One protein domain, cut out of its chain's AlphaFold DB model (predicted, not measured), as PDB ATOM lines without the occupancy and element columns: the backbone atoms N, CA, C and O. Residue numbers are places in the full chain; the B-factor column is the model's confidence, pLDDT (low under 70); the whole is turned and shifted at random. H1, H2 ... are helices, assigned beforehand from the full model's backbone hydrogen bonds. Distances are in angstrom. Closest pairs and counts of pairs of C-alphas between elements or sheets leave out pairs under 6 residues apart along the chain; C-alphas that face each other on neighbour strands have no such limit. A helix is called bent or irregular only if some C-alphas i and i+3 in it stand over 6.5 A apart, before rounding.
ATOM      1  N   PRO A  30     257.212  70.110 189.907       85.12
ATOM      2  CA  PRO A  30     257.197  70.521 191.312       85.12
ATOM      3  C   PRO A  30     256.550  69.485 192.237       85.12
ATOM      4  O   PRO A  30     257.055  69.215 193.319       85.12
ATOM      5  N   TRP A  31     255.468  68.846 191.786       89.19
ATOM      6  CA  TRP A  31     254.754  67.829 192.554       89.19
ATOM      7  C   TRP A  31     255.542  66.528 192.756       89.19
ATOM      8  O   TRP A  31     255.224  65.804 193.695       89.19
ATOM      9  N   ALA A  32     256.563  66.230 191.943       88.25
ATOM     10  CA  ALA A  32     257.394  65.036 192.113       88.25
ATOM     11  C   ALA A  32     258.184  65.082 193.430       88.25
ATOM     12  O   ALA A  32     258.378  64.055 194.071       88.25
ATOM     13  N   ASN A  33     258.538  66.279 193.902       87.94
ATOM     14  CA  ASN A  33     259.253  66.474 195.165       87.94
ATOM     15  C   ASN A  33     258.328  66.445 196.396       87.94
ATOM     16  O   ASN A  33     258.798  66.568 197.525       87.94
ATOM     17  N   ALA A  34     257.011  66.285 196.210       90.69
ATOM     18  CA  ALA A  34     256.048  66.342 197.307       90.69
ATOM     19  C   ALA A  34     256.235  65.208 198.327       90.69
ATOM     20  O   ALA A  34     256.099  65.432 199.529       90.69
ATOM     21  N   ASN A  35     256.507  63.993 197.845       90.12
ATOM     22  CA  ASN A  35     256.863  62.821 198.643       90.12
ATOM     23  C   ASN A  35     257.502  61.736 197.738       90.12
ATOM     24  O   ASN A  35     257.420  61.837 196.512       90.12
ATOM     25  N   PRO A  36     258.091  60.662 198.298       88.25
ATOM     26  CA  PRO A  36     258.741  59.614 197.511       88.25
ATOM     27  C   PRO A  36     257.813  58.875 196.534       88.25
ATOM     28  O   PRO A  36     258.268  58.437 195.483       88.25
ATOM     29  N   ALA A  37     256.519  58.744 196.846       87.88
ATOM     30  CA  ALA A  37     255.552  58.118 195.941       87.88
ATOM     31  C   ALA A  37     255.215  59.030 194.747       87.88
ATOM     32  O   ALA A  37     254.979  58.550 193.641       87.88
ATOM     33  N   ALA A  38     255.219  60.349 194.943       88.38
ATOM     34  CA  ALA A  38     255.106  61.321 193.863       88.38
ATOM     35  C   ALA A  38     256.345  61.286 192.955       88.38
ATOM     36  O   ALA A  38     256.200  61.241 191.736       88.38
ATOM     37  N   ALA A  39     257.544  61.216 193.543       88.25
ATOM     38  CA  ALA A  39     258.795  61.082 192.797       88.25
ATOM     39  C   ALA A  39     258.814  59.799 191.955       88.25
ATOM     40  O   ALA A  39     259.103  59.848 190.763       88.25
ATOM     41  N   ALA A  40     258.437  58.662 192.548       87.06
ATOM     42  CA  ALA A  40     258.373  57.383 191.847       87.06
ATOM     43  C   ALA A  40     257.405  57.419 190.653       87.06
ATOM     44  O   ALA A  40     257.765  56.969 189.568       87.06
ATOM     45  N   ALA A  41     256.216  58.008 190.818       87.94
ATOM     46  CA  ALA A  41     255.255  58.149 189.725       87.94
ATOM     47  C   ALA A  41     255.780  59.050 188.597       87.94
ATOM     48  O   ALA A  41     255.629  58.725 187.419       87.94
ATOM     49  N   ALA A  42     256.441  60.161 188.939       88.88
ATOM     50  CA  ALA A  42     257.067  61.029 187.947       88.88
ATOM     51  C   ALA A  42     258.162  60.292 187.158       88.88
ATOM     52  O   ALA A  42     258.207  60.403 185.933       88.88
ATOM     53  N   VAL A  43     259.020  59.524 187.843       88.38
ATOM     54  CA  VAL A  43     260.080  58.718 187.212       88.38
ATOM     55  C   VAL A  43     259.481  57.665 186.284       88.38
ATOM     56  O   VAL A  43     259.883  57.588 185.127       88.38
ATOM     57  N   ALA A  44     258.466  56.925 186.736       87.69
ATOM     58  CA  ALA A  44     257.798  55.915 185.918       87.69
ATOM     59  C   ALA A  44     257.190  56.512 184.637       87.69
ATOM     60  O   ALA A  44     257.340  55.946 183.554       87.69
ATOM     61  N   PHE A  45     256.558  57.687 184.735       88.44
ATOM     62  CA  PHE A  45     256.077  58.419 183.563       88.44
ATOM     63  C   PHE A  45     257.225  58.792 182.614       88.44
ATOM     64  O   PHE A  45     257.114  58.604 181.402       88.44
ATOM     65  N   ALA A  46     258.327  59.322 183.149       89.81
ATOM     66  CA  ALA A  46     259.467  59.748 182.348       89.81
ATOM     67  C   ALA A  46     260.123  58.582 181.593       89.81
ATOM     68  O   ALA A  46     260.382  58.696 180.392       89.81
ATOM     69  N   ASP A  47     260.318  57.453 182.274       89.75
ATOM     70  CA  ASP A  47     260.873  56.232 181.694       89.75
ATOM     71  C   ASP A  47     259.957  55.680 180.594       89.75
ATOM     72  O   ASP A  47     260.415  55.415 179.479       89.75
ATOM     73  N   ALA A  48     258.649  55.593 180.858       90.19
ATOM     74  CA  ALA A  48     257.672  55.124 179.880       90.19
ATOM     75  C   ALA A  48     257.588  56.048 178.653       90.19
ATOM     76  O   ALA A  48     257.479  55.581 177.519       90.19
ATOM     77  N   TYR A  49     257.689  57.365 178.849       90.75
ATOM     78  CA  TYR A  49     257.746  58.315 177.741       90.75
ATOM     79  C   TYR A  49     259.011  58.114 176.901       90.75
ATOM     80  O   TYR A  49     258.949  58.101 175.669       90.75
ATOM     81  N   ALA A  50     260.168  57.957 177.549       92.31
ATOM     82  CA  ALA A  50     261.435  57.731 176.865       92.31
ATOM     83  C   ALA A  50     261.416  56.426 176.054       92.31
ATOM     84  O   ALA A  50     261.855  56.416 174.901       92.31
ATOM     85  N   GLU A  51     260.845  55.354 176.611       91.81
ATOM     86  CA  GLU A  51     260.607  54.099 175.896       91.81
ATOM     87  C   GLU A  51     259.704  54.317 174.675       91.81
ATOM     88  O   GLU A  51     260.060  53.925 173.561       91.81
ATOM     89  N   ALA A  52     258.573  55.002 174.853       93.00
ATOM     90  CA  ALA A  52     257.623  55.264 173.780       93.00
ATOM     91  C   ALA A  52     258.247  56.068 172.627       93.00
ATOM     92  O   ALA A  52     258.016  55.761 171.455       93.00
ATOM     93  N   VAL A  53     259.090  57.057 172.937       94.19
ATOM     94  CA  VAL A  53     259.876  57.785 171.932       94.19
ATOM     95  C   VAL A  53     260.863  56.854 171.224       94.19
ATOM     96  O   VAL A  53     260.967  56.905 169.997       94.19
ATOM     97  N   ALA A  54     261.561  55.984 171.960       95.56
ATOM     98  CA  ALA A  54     262.549  55.067 171.393       95.56
ATOM     99  C   ALA A  54     261.936  54.070 170.394       95.56
ATOM    100  O   ALA A  54     262.577  53.729 169.398       95.56
ATOM    101  N   ILE A  55     260.687  53.650 170.615       94.94
ATOM    102  CA  ILE A  55     259.947  52.772 169.694       94.94
ATOM    103  C   ILE A  55     259.119  53.533 168.645       94.94
ATOM    104  O   ILE A  55     258.370  52.910 167.894       94.94
ATOM    105  N   ALA A  56     259.245  54.865 168.581       96.31
ATOM    106  CA  ALA A  56     258.464  55.742 167.708       96.31
ATOM    107  C   ALA A  56     256.941  55.547 167.853       96.31
ATOM    108  O   ALA A  56     256.205  55.509 166.862       96.31
ATOM    109  N   HIS A  57     256.465  55.415 169.096       95.19
ATOM    110  CA  HIS A  57     255.040  55.334 169.393       95.19
ATOM    111  C   HIS A  57     254.323  56.582 168.838       95.19
ATOM    112  O   HIS A  57     254.838  57.692 168.992       95.19
ATOM    113  N   PRO A  58     253.145  56.440 168.197       94.62
ATOM    114  CA  PRO A  58     252.436  57.569 167.585       94.62
ATOM    115  C   PRO A  58     251.973  58.625 168.598       94.62
ATOM    116  O   PRO A  58     251.713  59.761 168.210       94.62
ATOM    117  N   ASP A  59     251.877  58.249 169.874       93.19
ATOM    118  CA  ASP A  59     251.535  59.136 170.986       93.19
ATOM    119  C   ASP A  59     252.319  58.728 172.250       93.19
ATOM    120  O   ASP A  59     251.869  57.860 173.007       93.19
ATOM    121  N   PRO A  60     253.549  59.240 172.442       89.62
ATOM    122  CA  PRO A  60     254.385  58.882 173.587       89.62
ATOM    123  C   PRO A  60     253.820  59.332 174.937       89.62
ATOM    124  O   PRO A  60     254.026  58.662 175.946       89.62
ATOM    125  N   GLU A  61     253.080  60.442 174.959       88.12
ATOM    126  CA  GLU A  61     252.466  60.967 176.178       88.12
ATOM    127  C   GLU A  61     251.330  60.062 176.650       88.12
ATOM    128  O   GLU A  61     251.314  59.661 177.812       88.12
ATOM    129  N   ALA A  62     250.424  59.664 175.751       87.81
ATOM    130  CA  ALA A  62     249.353  58.734 176.101       87.81
ATOM    131  C   ALA A  62     249.891  57.373 176.570       87.81
ATOM    132  O   ALA A  62     249.338  56.779 177.495       87.81
ATOM    133  N   TYR A  63     250.986  56.894 175.968       87.94
ATOM    134  CA  TYR A  63     251.668  55.677 176.414       87.94
ATOM    135  C   TYR A  63     252.179  55.819 177.855       87.94
ATOM    136  O   TYR A  63     251.903  54.970 178.703       87.94
ATOM    137  N   ALA A  64     252.882  56.916 178.146       88.06
ATOM    138  CA  ALA A  64     253.435  57.181 179.467       88.06
ATOM    139  C   ALA A  64     252.346  57.354 180.532       88.06
ATOM    140  O   ALA A  64     252.461  56.799 181.623       88.06
ATOM    141  N   LEU A  65     251.258  58.060 180.197       83.88
ATOM    142  CA  LEU A  65     250.100  58.212 181.075       83.88
ATOM    143  C   LEU A  65     249.506  56.852 181.448       83.88
ATOM    144  O   LEU A  65     249.275  56.611 182.628       83.88
ATOM    145  N   ALA A  66     249.333  55.946 180.483       82.94
ATOM    146  CA  ALA A  66     248.795  54.614 180.747       82.94
ATOM    147  C   ALA A  66     249.718  53.760 181.636       82.94
ATOM    148  O   ALA A  66     249.236  53.050 182.513       82.94
ATOM    149  N   ALA A  67     251.039  53.839 181.442       78.94
ATOM    150  CA  ALA A  67     252.007  53.122 182.277       78.94
ATOM    151  C   ALA A  67     252.055  53.665 183.715       78.94
ATOM    152  O   ALA A  67     252.226  52.915 184.669       78.94
ATOM    153  N   SER A  68     251.873  54.975 183.871       67.25
ATOM    154  CA  SER A  68     251.902  55.665 185.160       67.25
ATOM    155  C   SER A  68     250.617  55.553 185.989       67.25
ATOM    156  O   SER A  68     250.561  56.090 187.090       67.25
ATOM    157  N   GLU A  69     249.587  54.875 185.470       65.62
ATOM    158  CA  GLU A  69     248.403  54.484 186.245       65.62
ATOM    159  C   GLU A  69     248.674  53.284 187.168       65.62
ATOM    160  O   GLU A  69     247.742  52.784 187.803       65.62
ATOM    161  N   ASP A  70     249.922  52.811 187.256       61.19
ATOM    162  CA  ASP A  70     250.338  51.836 188.262       61.19
ATOM    163  C   ASP A  70     250.062  52.424 189.661       61.19
ATOM    164  O   ASP A  70     250.358  53.585 189.923       61.19
ATOM    165  N   ASP A  71     249.399  51.661 190.533       61.81
ATOM    166  CA  ASP A  71     248.653  52.121 191.726       61.81
ATOM    167  C   ASP A  71     247.280  52.769 191.469       61.81
ATOM    168  O   ASP A  71     246.728  53.418 192.350       61.81
ATOM    169  N   CYS A  72     246.658  52.574 190.308       75.69
ATOM    170  CA  CYS A  72     245.294  53.027 189.993       75.69
ATOM    171  C   CYS A  72     245.015  54.514 190.265       75.69
ATOM    172  O   CYS A  72     243.888  54.906 190.606       75.69
ATOM    173  N   ALA A  73     246.044  55.339 190.158       84.62
ATOM    174  CA  ALA A  73     245.958  56.777 190.263       84.62
ATOM    175  C   ALA A  73     246.626  57.357 189.027       84.62
ATOM    176  O   ALA A  73     247.752  57.020 188.696       84.62
ATOM    177  N   THR A  74     245.930  58.247 188.331       87.31
ATOM    178  CA  THR A  74     246.522  58.906 187.168       87.31
ATOM    179  C   THR A  74     247.654  59.834 187.610       87.31
ATOM    180  O   THR A  74     247.630  60.368 188.725       87.31
ATOM    181  N   ILE A  75     248.589  60.148 186.711       88.50
ATOM    182  CA  ILE A  75     249.593  61.201 186.961       88.50
ATOM    183  C   ILE A  75     248.942  62.534 187.324       88.50
ATOM    184  O   ILE A  75     249.439  63.252 188.186       88.50
ATOM    185  N   GLY A  76     247.777  62.844 186.750       90.25
ATOM    186  CA  GLY A  76     246.994  64.014 187.151       90.25
ATOM    187  C   GLY A  76     246.565  63.977 188.625       90.25
ATOM    188  O   GLY A  76     246.520  65.022 189.280       90.25
ATOM    189  N   CYS A  77     246.293  62.789 189.170       91.75
ATOM    190  CA  CYS A  77     245.990  62.603 190.584       91.75
ATOM    191  C   CYS A  77     247.224  62.808 191.469       91.75
ATOM    192  O   CYS A  77     247.159  63.583 192.427       91.75
ATOM    193  N   HIS A  78     248.354  62.187 191.106       91.94
ATOM    194  CA  HIS A  78     249.642  62.406 191.774       91.94
ATOM    195  C   HIS A  78     250.009  63.890 191.791       91.94
ATOM    196  O   HIS A  78     250.326  64.439 192.845       91.94
ATOM    197  N   ALA A  79     249.864  64.568 190.651       92.38
ATOM    198  CA  ALA A  79     250.122  65.992 190.532       92.38
ATOM    199  C   ALA A  79     249.207  66.814 191.446       92.38
ATOM    200  O   ALA A  79     249.691  67.593 192.259       92.38
ATOM    201  N   SER A  80     247.888  66.616 191.376       95.50
ATOM    202  CA  SER A  80     246.933  67.396 192.178       95.50
ATOM    203  C   SER A  80     247.158  67.209 193.683       95.50
ATOM    204  O   SER A  80     247.184  68.182 194.438       95.50
ATOM    205  N   CYS A  81     247.355  65.966 194.131       95.06
ATOM    206  CA  CYS A  81     247.595  65.667 195.539       95.06
ATOM    207  C   CYS A  81     248.990  66.097 196.007       95.06
ATOM    208  O   CYS A  81     249.126  66.607 197.118       95.06
ATOM    209  N   GLY A  82     250.016  65.969 195.164       95.06
ATOM    210  CA  GLY A  82     251.360  66.471 195.452       95.06
ATOM    211  C   GLY A  82     251.379  67.993 195.582       95.06
ATOM    212  O   GLY A  82     251.969  68.533 196.514       95.06
ATOM    213  N   MET A  83     250.635  68.703 194.727       96.38
ATOM    214  CA  MET A  83     250.502  70.156 194.839       96.38
ATOM    215  C   MET A  83     249.774  70.588 196.119       96.38
ATOM    216  O   MET A  83     250.123  71.627 196.672       96.38
ATOM    217  N   LEU A  84     248.806  69.816 196.636       96.94
ATOM    218  CA  LEU A  84     248.225  70.113 197.953       96.94
ATOM    219  C   LEU A  84     249.259  70.030 199.077       96.94
ATOM    220  O   LEU A  84     249.228  70.871 199.970       96.94
ATOM    221  N   ILE A  85     250.170  69.054 199.032       96.81
ATOM    222  CA  ILE A  85     251.252  68.937 200.018       96.81
ATOM    223  C   ILE A  85     252.128  70.192 199.972       96.81
ATOM    224  O   ILE A  85     252.312  70.838 201.000       96.81
ATOM    225  N   ILE A  86     252.586  70.575 198.778       96.00
ATOM    226  CA  ILE A  86     253.463  71.737 198.558       96.00
ATOM    227  C   ILE A  86     252.786  73.039 198.991       96.00
ATOM    228  O   ILE A  86     253.370  73.864 199.687       96.00
ATOM    229  N   TYR A  87     251.538  73.255 198.578       96.69
ATOM    230  CA  TYR A  87     250.824  74.482 198.922       96.69
ATOM    231  C   TYR A  87     250.398  74.520 200.389       96.69
ATOM    232  O   TYR A  87     250.369  75.598 200.979       96.69
ATOM    233  N   GLY A  88     250.104  73.363 200.985       96.62
ATOM    234  CA  GLY A  88     249.809  73.242 202.407       96.62
ATOM    235  C   GLY A  88     251.023  73.588 203.261       96.62
ATOM    236  O   GLY A  88     250.940  74.449 204.139       96.62
ATOM    237  N   SER A  89     252.168  72.975 202.953       95.38
ATOM    238  CA  SER A  89     253.419  73.210 203.669       95.38
ATOM    239  C   SER A  89     253.938  74.638 203.489       95.38
ATOM    240  O   SER A  89     254.398  75.243 204.454       95.38
ATOM    241  N   ALA A  90     253.775  75.235 202.303       95.69
ATOM    242  CA  ALA A  90     254.149  76.628 202.047       95.69
ATOM    243  C   ALA A  90     253.374  77.647 202.908       95.69
ATOM    244  O   ALA A  90     253.877  78.738 203.170       95.69
ATOM    245  N   CYS A  91     252.165  77.303 203.361       96.88
ATOM    246  CA  CYS A  91     251.377  78.129 204.278       96.88
ATOM    247  C   CYS A  91     251.600  77.772 205.759       96.88
ATOM    248  O   CYS A  91     250.933  78.337 206.629       96.88
ATOM    249  N   SER A  92     252.503  76.837 206.061       96.69
ATOM    250  CA  SER A  92     252.829  76.435 207.425       96.69
ATOM    251  C   SER A  92     253.763  77.434 208.099       96.69
ATOM    252  O   SER A  92     254.757  77.905 207.539       96.69
ATOM    253  N   GLU A  93     253.451  77.752 209.347       95.56
ATOM    254  CA  GLU A  93     254.282  78.587 210.213       95.56
ATOM    255  C   GLU A  93     255.249  77.736 211.051       95.56
ATOM    256  O   GLU A  93     256.196  78.269 211.630       95.56
ATOM    257  N   ASN A  94     255.054  76.414 211.066       94.19
ATOM    258  CA  ASN A  94     255.906  75.451 211.752       94.19
ATOM    259  C   ASN A  94     257.205  75.210 210.974       94.19
ATOM    260  O   ASN A  94     257.171  74.873 209.790       94.19
ATOM    261  N   LYS A  95     258.348  75.398 211.640       89.50
ATOM    262  CA  LYS A  95     259.680  75.297 211.023       89.50
ATOM    263  C   LYS A  95     260.345  73.945 211.257       89.50
ATOM    264  O   LYS A  95     261.292  73.613 210.557       89.50
ATOM    265  N   GLU A  96     259.836  73.164 212.198       91.12
ATOM    266  CA  GLU A  96     260.319  71.830 212.539       91.12
ATOM    267  C   GLU A  96     259.568  70.738 211.766       91.12
ATOM    268  O   GLU A  96     260.137  69.707 211.419       91.12
ATOM    269  N   ASN A  97     258.280  70.959 211.508       92.38
ATOM    270  CA  ASN A  97     257.417  70.078 210.739       92.38
ATOM    271  C   ASN A  97     256.344  70.895 210.011       92.38
ATOM    272  O   ASN A  97     255.247  71.140 210.526       92.38
ATOM    273  N   GLN A  98     256.644  71.263 208.769       93.81
ATOM    274  CA  GLN A  98     255.742  72.042 207.923       93.81
ATOM    275  C   GLN A  98     254.388  71.356 207.645       93.81
ATOM    276  O   GLN A  98     253.438  72.031 207.260       93.81
ATOM    277  N   TYR A  99     254.250  70.053 207.906       94.94
ATOM    278  CA  TYR A  99     253.020  69.280 207.689       94.94
ATOM    279  C   TYR A  99     252.115  69.181 208.928       94.94
ATOM    280  O   TYR A  99     251.063  68.543 208.882       94.94
ATOM    281  N   ALA A 100     252.505  69.782 210.058       94.06
ATOM    282  CA  ALA A 100     251.758  69.691 211.317       94.06
ATOM    283  C   ALA A 100     251.039  70.986 211.733       94.06
ATOM    284  O   ALA A 100     250.259  70.957 212.683       94.06
ATOM    285  N   GLY A 101     251.249  72.096 211.023       91.44
ATOM    286  CA  GLY A 101     250.777  73.417 211.445       91.44
ATOM    287  C   GLY A 101     251.495  73.938 212.706       91.44
ATOM    288  O   GLY A 101     252.332  73.227 213.269       91.44
ATOM    289  N   PRO A 102     251.196  75.161 213.184       96.56
ATOM    290  CA  PRO A 102     250.083  76.019 212.770       96.56
ATOM    291  C   PRO A 102     250.211  76.530 211.331       96.56
ATOM    292  O   PRO A 102     251.311  76.605 210.788       96.56
ATOM    293  N   TYR A 103     249.075  76.855 210.713       97.69
ATOM    294  CA  TYR A 103     249.009  77.352 209.338       97.69
ATOM    295  C   TYR A 103     248.473  78.776 209.295       97.69
ATOM    296  O   TYR A 103     247.510  79.112 209.988       97.69
ATOM    297  N   ASN A 104     249.017  79.572 208.381       97.88
ATOM    298  CA  ASN A 104     248.411  80.829 207.984       97.88
ATOM    299  C   ASN A 104     247.138  80.537 207.170       97.88
ATOM    300  O   ASN A 104     247.198  80.222 205.980       97.88
ATOM    301  N   THR A 105     245.969  80.658 207.796       97.50
ATOM    302  CA  THR A 105     244.678  80.337 207.162       97.50
ATOM    303  C   THR A 105     244.275  81.315 206.062       97.50
ATOM    304  O   THR A 105     243.507  80.942 205.181       97.50
ATOM    305  N   THR A 106     244.829  82.532 206.041       97.25
ATOM    306  CA  THR A 106     244.626  83.463 204.916       97.25
ATOM    307  C   THR A 106     245.381  82.979 203.676       97.25
ATOM    308  O   THR A 106     244.854  83.041 202.571       97.25
ATOM    309  N   CYS A 107     246.594  82.446 203.856       97.69
ATOM    310  CA  CYS A 107     247.363  81.797 202.790       97.69
ATOM    311  C   CYS A 107     246.701  80.491 202.332       97.69
ATOM    312  O   CYS A 107     246.577  80.240 201.135       97.69
ATOM    313  N   LEU A 108     246.277  79.664 203.290       98.06
ATOM    314  CA  LEU A 108     245.853  78.292 203.032       98.06
ATOM    315  C   LEU A 108     244.410  78.198 202.524       98.06
ATOM    316  O   LEU A 108     244.145  77.495 201.550       98.06
ATOM    317  N   CYS A 109     243.481  78.911 203.161       98.06
ATOM    318  CA  CYS A 109     242.044  78.643 203.067       98.06
ATOM    319  C   CYS A 109     241.246  79.725 202.328       98.06
ATOM    320  O   CYS A 109     240.024  79.625 202.274       98.06
ATOM    321  N   ALA A 110     241.896  80.756 201.777       97.38
ATOM    322  CA  ALA A 110     241.218  81.695 200.886       97.38
ATOM    323  C   ALA A 110     240.629  80.954 199.670       97.38
ATOM    324  O   ALA A 110     241.269  80.047 199.136       97.38
ATOM    325  N   ASP A 111     239.442  81.358 199.211       94.62
ATOM    326  CA  ASP A 111     238.725  80.691 198.109       94.62
ATOM    327  C   ASP A 111     239.560  80.591 196.820       94.62
ATOM    328  O   ASP A 111     239.421  79.655 196.032       94.62
ATOM    329  N   ASP A 112     240.451  81.557 196.592       94.19
ATOM    330  CA  ASP A 112     241.338  81.616 195.438       94.19
ATOM    331  C   ASP A 112     242.767  81.126 195.727       94.19
ATOM    332  O   ASP A 112     243.636  81.225 194.845       94.19
ATOM    333  N   SER A 113     243.018  80.557 196.911       97.50
ATOM    334  CA  SER A 113     244.326  80.024 197.273       97.50
ATOM    335  C   SER A 113     244.728  78.883 196.341       97.50
ATOM    336  O   SER A 113     243.906  78.149 195.782       97.50
ATOM    337  N   LYS A 114     246.039  78.707 196.160       97.06
ATOM    338  CA  LYS A 114     246.557  77.603 195.345       97.06
ATOM    339  C   LYS A 114     246.187  76.239 195.938       97.06
ATOM    340  O   LYS A 114     245.941  75.308 195.178       97.06
ATOM    341  N   PHE A 115     246.108  76.144 197.265       97.62
ATOM    342  CA  PHE A 115     245.689  74.938 197.973       97.62
ATOM    343  C   PHE A 115     244.219  74.605 197.677       97.62
ATOM    344  O   PHE A 115     243.923  73.528 197.161       97.62
ATOM    345  N   VAL A 116     243.301  75.556 197.877       97.62
ATOM    346  CA  VAL A 116     241.860  75.358 197.629       97.62
ATOM    347  C   VAL A 116     241.578  75.062 196.153       97.62
ATOM    348  O   VAL A 116     240.728  74.231 195.845       97.62
ATOM    349  N   LYS A 117     242.345  75.639 195.220       97.25
ATOM    350  CA  LYS A 117     242.222  75.330 193.783       97.25
ATOM    351  C   LYS A 117     242.586  73.887 193.418       97.25
ATOM    352  O   LYS A 117     242.021  73.361 192.465       97.25
ATOM    353  N   GLN A 118     243.508  73.247 194.142       96.69
ATOM    354  CA  GLN A 118     243.896  71.849 193.893       96.69
ATOM    355  C   GLN A 118     243.018  70.839 194.640       96.69
ATOM    356  O   GLN A 118     242.933  69.673 194.248       96.69
ATOM    357  N   TYR A 119     242.341  71.292 195.698       97.81
ATOM    358  CA  TYR A 119     241.542  70.451 196.582       97.81
ATOM    359  C   TYR A 119     240.516  69.572 195.843       97.81
ATOM    360  O   TYR A 119     240.557  68.356 196.051       97.81
ATOM    361  N   PRO A 120     239.653  70.091 194.942       96.94
ATOM    362  CA  PRO A 120     238.627  69.270 194.298       96.94
ATOM    363  C   PRO A 120     239.207  68.099 193.499       96.94
ATOM    364  O   PRO A 120     238.716  66.975 193.606       96.94
ATOM    365  N   SER A 121     240.277  68.346 192.737       95.56
ATOM    366  CA  SER A 121     240.916  67.327 191.902       95.56
ATOM    367  C   SER A 121     241.524  66.215 192.749       95.56
ATOM    368  O   SER A 121     241.238  65.044 192.503       95.56
ATOM    369  N   CYS A 122     242.291  66.563 193.789       95.75
ATOM    370  CA  CYS A 122     242.869  65.550 194.669       95.75
ATOM    371  C   CYS A 122     241.789  64.780 195.439       95.75
ATOM    372  O   CYS A 122     241.838  63.555 195.499       95.75
ATOM    373  N   MET A 123     240.772  65.450 195.993       96.31
ATOM    374  CA  MET A 123     239.745  64.754 196.775       96.31
ATOM    375  C   MET A 123     238.905  63.786 195.937       96.31
ATOM    376  O   MET A 123     238.383  62.809 196.474       96.31
ATOM    377  N   ASN A 124     238.784  64.017 194.629       95.00
ATOM    378  CA  ASN A 124     238.031  63.139 193.739       95.00
ATOM    379  C   ASN A 124     238.757  61.815 193.422       95.00
ATOM    380  O   ASN A 124     238.107  60.793 193.224       95.00
ATOM    381  N   CYS A 125     240.091  61.803 193.378       91.38
ATOM    382  CA  CYS A 125     240.872  60.630 192.952       91.38
ATOM    383  C   CYS A 125     241.824  60.080 194.028       91.38
ATOM    384  O   CYS A 125     242.350  58.980 193.892       91.38
ATOM    385  N   GLY A 126     242.052  60.831 195.105       92.00
ATOM    386  CA  GLY A 126     243.178  60.628 196.012       92.00
ATOM    387  C   GLY A 126     243.072  59.422 196.936       92.00
ATOM    388  O   GLY A 126     244.028  59.157 197.655       92.00
ATOM    389  N   TRP A 127     241.957  58.683 196.953       90.94
ATOM    390  CA  TRP A 127     241.792  57.547 197.867       90.94
ATOM    391  C   TRP A 127     242.877  56.495 197.701       90.94
ATOM    392  O   TRP A 127     243.379  55.988 198.701       90.94
ATOM    393  N   THR A 128     243.257  56.186 196.463       87.31
ATOM    394  CA  THR A 128     244.308  55.199 196.229       87.31
ATOM    395  C   THR A 128     245.676  55.688 196.705       87.31
ATOM    396  O   THR A 128     246.468  54.904 197.221       87.31
ATOM    397  N   LEU A 129     245.905  56.999 196.631       89.00
ATOM    398  CA  LEU A 129     247.130  57.659 197.071       89.00
ATOM    399  C   LEU A 129     247.168  57.911 198.579       89.00
ATOM    400  O   LEU A 129     248.237  58.136 199.145       89.00
ATOM    401  N   TRP A 130     246.016  57.902 199.251       90.50
ATOM    402  CA  TRP A 130     245.872  58.572 200.539       90.50
ATOM    403  C   TRP A 130     246.788  58.037 201.632       90.50
ATOM    404  O   TRP A 130     247.236  58.809 202.475       90.50
ATOM    405  N   LYS A 131     247.152  56.752 201.586       87.19
ATOM    406  CA  LYS A 131     248.115  56.184 202.537       87.19
ATOM    407  C   LYS A 131     249.475  56.892 202.502       87.19
ATOM    408  O   LYS A 131     250.094  57.047 203.546       87.19
ATOM    409  N   TYR A 132     249.915  57.355 201.330       88.50
ATOM    410  CA  TYR A 132     251.193  58.050 201.152       88.50
ATOM    411  C   TYR A 132     251.067  59.570 201.310       88.50
ATOM    412  O   TYR A 132     252.015  60.227 201.726       88.50
ATOM    413  N   TYR A 133     249.905  60.139 200.974       92.75
ATOM    414  CA  TYR A 133     249.714  61.594 200.896       92.75
ATOM    415  C   TYR A 133     249.036  62.170 202.141       92.75
ATOM    416  O   TYR A 133     249.361  63.282 202.552       92.75
ATOM    417  N   GLY A 134     248.126  61.417 202.764       93.38
ATOM    418  CA  GLY A 134     247.272  61.870 203.862       93.38
ATOM    419  C   GLY A 134     248.065  62.428 205.038       93.38
ATOM    420  O   GLY A 134     247.770  63.519 205.521       93.38
ATOM    421  N   GLY A 135     249.150  61.754 205.428       93.12
ATOM    422  CA  GLY A 135     250.004  62.214 206.525       93.12
ATOM    423  C   GLY A 135     250.628  63.600 206.301       93.12
ATOM    424  O   GLY A 135     250.879  64.306 207.272       93.12
ATOM    425  N   TYR A 136     250.835  64.014 205.048       95.06
ATOM    426  CA  TYR A 136     251.399  65.324 204.713       95.06
ATOM    427  C   TYR A 136     250.349  66.438 204.602       95.06
ATOM    428  O   TYR A 136     250.692  67.615 204.686       95.06
ATOM    429  N   VAL A 137     249.075  66.095 204.376       95.88
ATOM    430  CA  VAL A 137     248.049  67.065 203.950       95.88
ATOM    431  C   VAL A 137     246.857  67.166 204.904       95.88
ATOM    432  O   VAL A 137     246.235  68.226 204.990       95.88
ATOM    433  N   SER A 138     246.530  66.113 205.661       96.81
ATOM    434  CA  SER A 138     245.324  66.075 206.503       96.81
ATOM    435  C   SER A 138     245.292  67.181 207.560       96.81
ATOM    436  O   SER A 138     244.226  67.732 207.825       96.81
ATOM    437  N   SER A 139     246.445  67.555 208.126       97.38
ATOM    438  CA  SER A 139     246.530  68.659 209.094       97.38
ATOM    439  C   SER A 139     246.217  70.018 208.447       97.38
ATOM    440  O   SER A 139     245.455  70.807 209.007       97.38
ATOM    441  N   ALA A 140     246.710  70.267 207.229       97.50
ATOM    442  CA  ALA A 140     246.387  71.474 206.467       97.50
ATOM    443  C   ALA A 140     244.892  71.524 206.094       97.50
ATOM    444  O   ALA A 140     244.237  72.549 206.270       97.50
ATOM    445  N   LEU A 141     244.315  70.400 205.656       98.12
ATOM    446  CA  LEU A 141     242.876  70.305 205.374       98.12
ATOM    447  C   LEU A 141     242.033  70.620 206.615       98.12
ATOM    448  O   LEU A 141     241.090  71.409 206.540       98.12
ATOM    449  N   ALA A 142     242.413  70.056 207.765       98.06
ATOM    450  CA  ALA A 142     241.733  70.289 209.033       98.06
ATOM    451  C   ALA A 142     241.791  71.764 209.463       98.06
ATOM    452  O   ALA A 142     240.816  72.281 210.008       98.06
ATOM    453  N   ALA A 143     242.892  72.466 209.172       97.94
ATOM    454  CA  ALA A 143     243.059  73.878 209.514       97.94
ATOM    455  C   ALA A 143     242.043  74.805 208.820       97.94
ATOM    456  O   ALA A 143     241.726  75.866 209.354       97.94
ATOM    457  N   CYS A 144     241.490  74.403 207.669       97.25
ATOM    458  CA  CYS A 144     240.441  75.166 206.987       97.25
ATOM    459  C   CYS A 144     239.027  74.932 207.545       97.25
ATOM    460  O   CYS A 144     238.102  75.651 207.166       97.25
ATOM    461  N   GLY A 145     238.831  73.938 208.423       95.12
ATOM    462  CA  GLY A 145     237.595  73.674 209.178       95.12
ATOM    463  C   GLY A 145     236.360  73.235 208.375       95.12
ATOM    464  O   GLY A 145     235.450  72.632 208.935       95.12
TER     465      GLY A 145
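AT A GLANCE: This is residues 30 to 145 of the 175 residues of the protein "CYFA0S07e03444g1_1" of Cyberlindnera fabianii (UniProt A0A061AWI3). The long helix H2, with H3 folded back on it, makes a helical arm that reaches away from a body built round H4. In that body H6 and H7 pack on H4, short H1 packs on it near the base of the arm, and short H5 lies near its far end beside the long link of residues 91 to 104. The printed part has 116 residues with seven named helices, H1 to H7 in order along the chain, and no named strand, and its class is all helix. It is only just compact, close to loose, with a radius of gyration of the C-alphas of 15.6 A, and it is elongated, spanning 50 by 27 by 20 A.

IN THESE COORDINATES: H2, the longest helix, covers residues 36 to 54 and runs 26.8 A from C-alpha 36 at (258.741, 59.614, 197.511) to C-alpha 54 at (262.549, 55.067, 171.393). Before it stands H1, residues 30 to 34; after it come H3, residues 60 to 67, and H4, residues 75 to 90, 22.1 A long. H5 is residues 105 to 109. H6, residues 114 to 125, is 18.1 A long and irregular, with C-alphas 117 and 120 7.1 A apart. H7, residues 130 to 143, is 18.0 A long and irregular, with C-alphas 136 and 139 7.4 A apart; it ends at C-alpha 143, (243.059, 73.878, 209.514).

HOW THE PARTS SIT: H2 touches the hub, H4, with residues 38 to 45 alone, at a steep tilt of 39 degrees, opposite ways; the closest C-alphas, of Ala 38 and His 78, are 5.9 A apart. H3 touches H2 at a steep tilt of 46 degrees, opposite ways, with the C-alphas of Ala 48 and Ala 64 closest at 4.7 A. H1 touches H4, the C-alphas of Trp 31 and Gly 82 being closest at 4.7 A, and touches H2 only at the corner, closest at Ala 32 and Ala 39, whose C-alphas are 4.3 A apart. H6 touches H4 at a tilt of 38 degrees, only just steep, opposite ways; the closest C-alphas, of Cys 81 and Cys 122, are 4.8 A apart. H7 touches H4 at a steep tilt of 41 degrees, the same way, closest at the C-alphas of Ile 85 and Val 137, 5.4 A apart. The helix packing is mostly crossed: of the four touching pairs H2 and H3, H2 and H4, H4 and H6, and H4 and H7, 0 are at a shallow tilt. H5 touches H6 only at the corner, the C-alphas of Leu 108 and Phe 115 being closest at 6.1 A. H6 and H7 are near each other, while H3 is apart from H6 and H7. Every O i to N i+4 pair is within hydrogen-bond range in H2, H3, H4 and H5, against 5 of 8 in H6, 6 of 10 in H7 and 0 of 1 in H1, where 2 of 2 O i to N i+3 pairs are.

THE WHOLE: The two C-alphas farthest apart, of Ala 56 and Pro 102, are 50.1 A apart. The printed part has no cut. The link from H4 to H5 is long, with 14 residues. The mean pLDDT of the printed part is 91.7, and residues 68 to 71 are under 70.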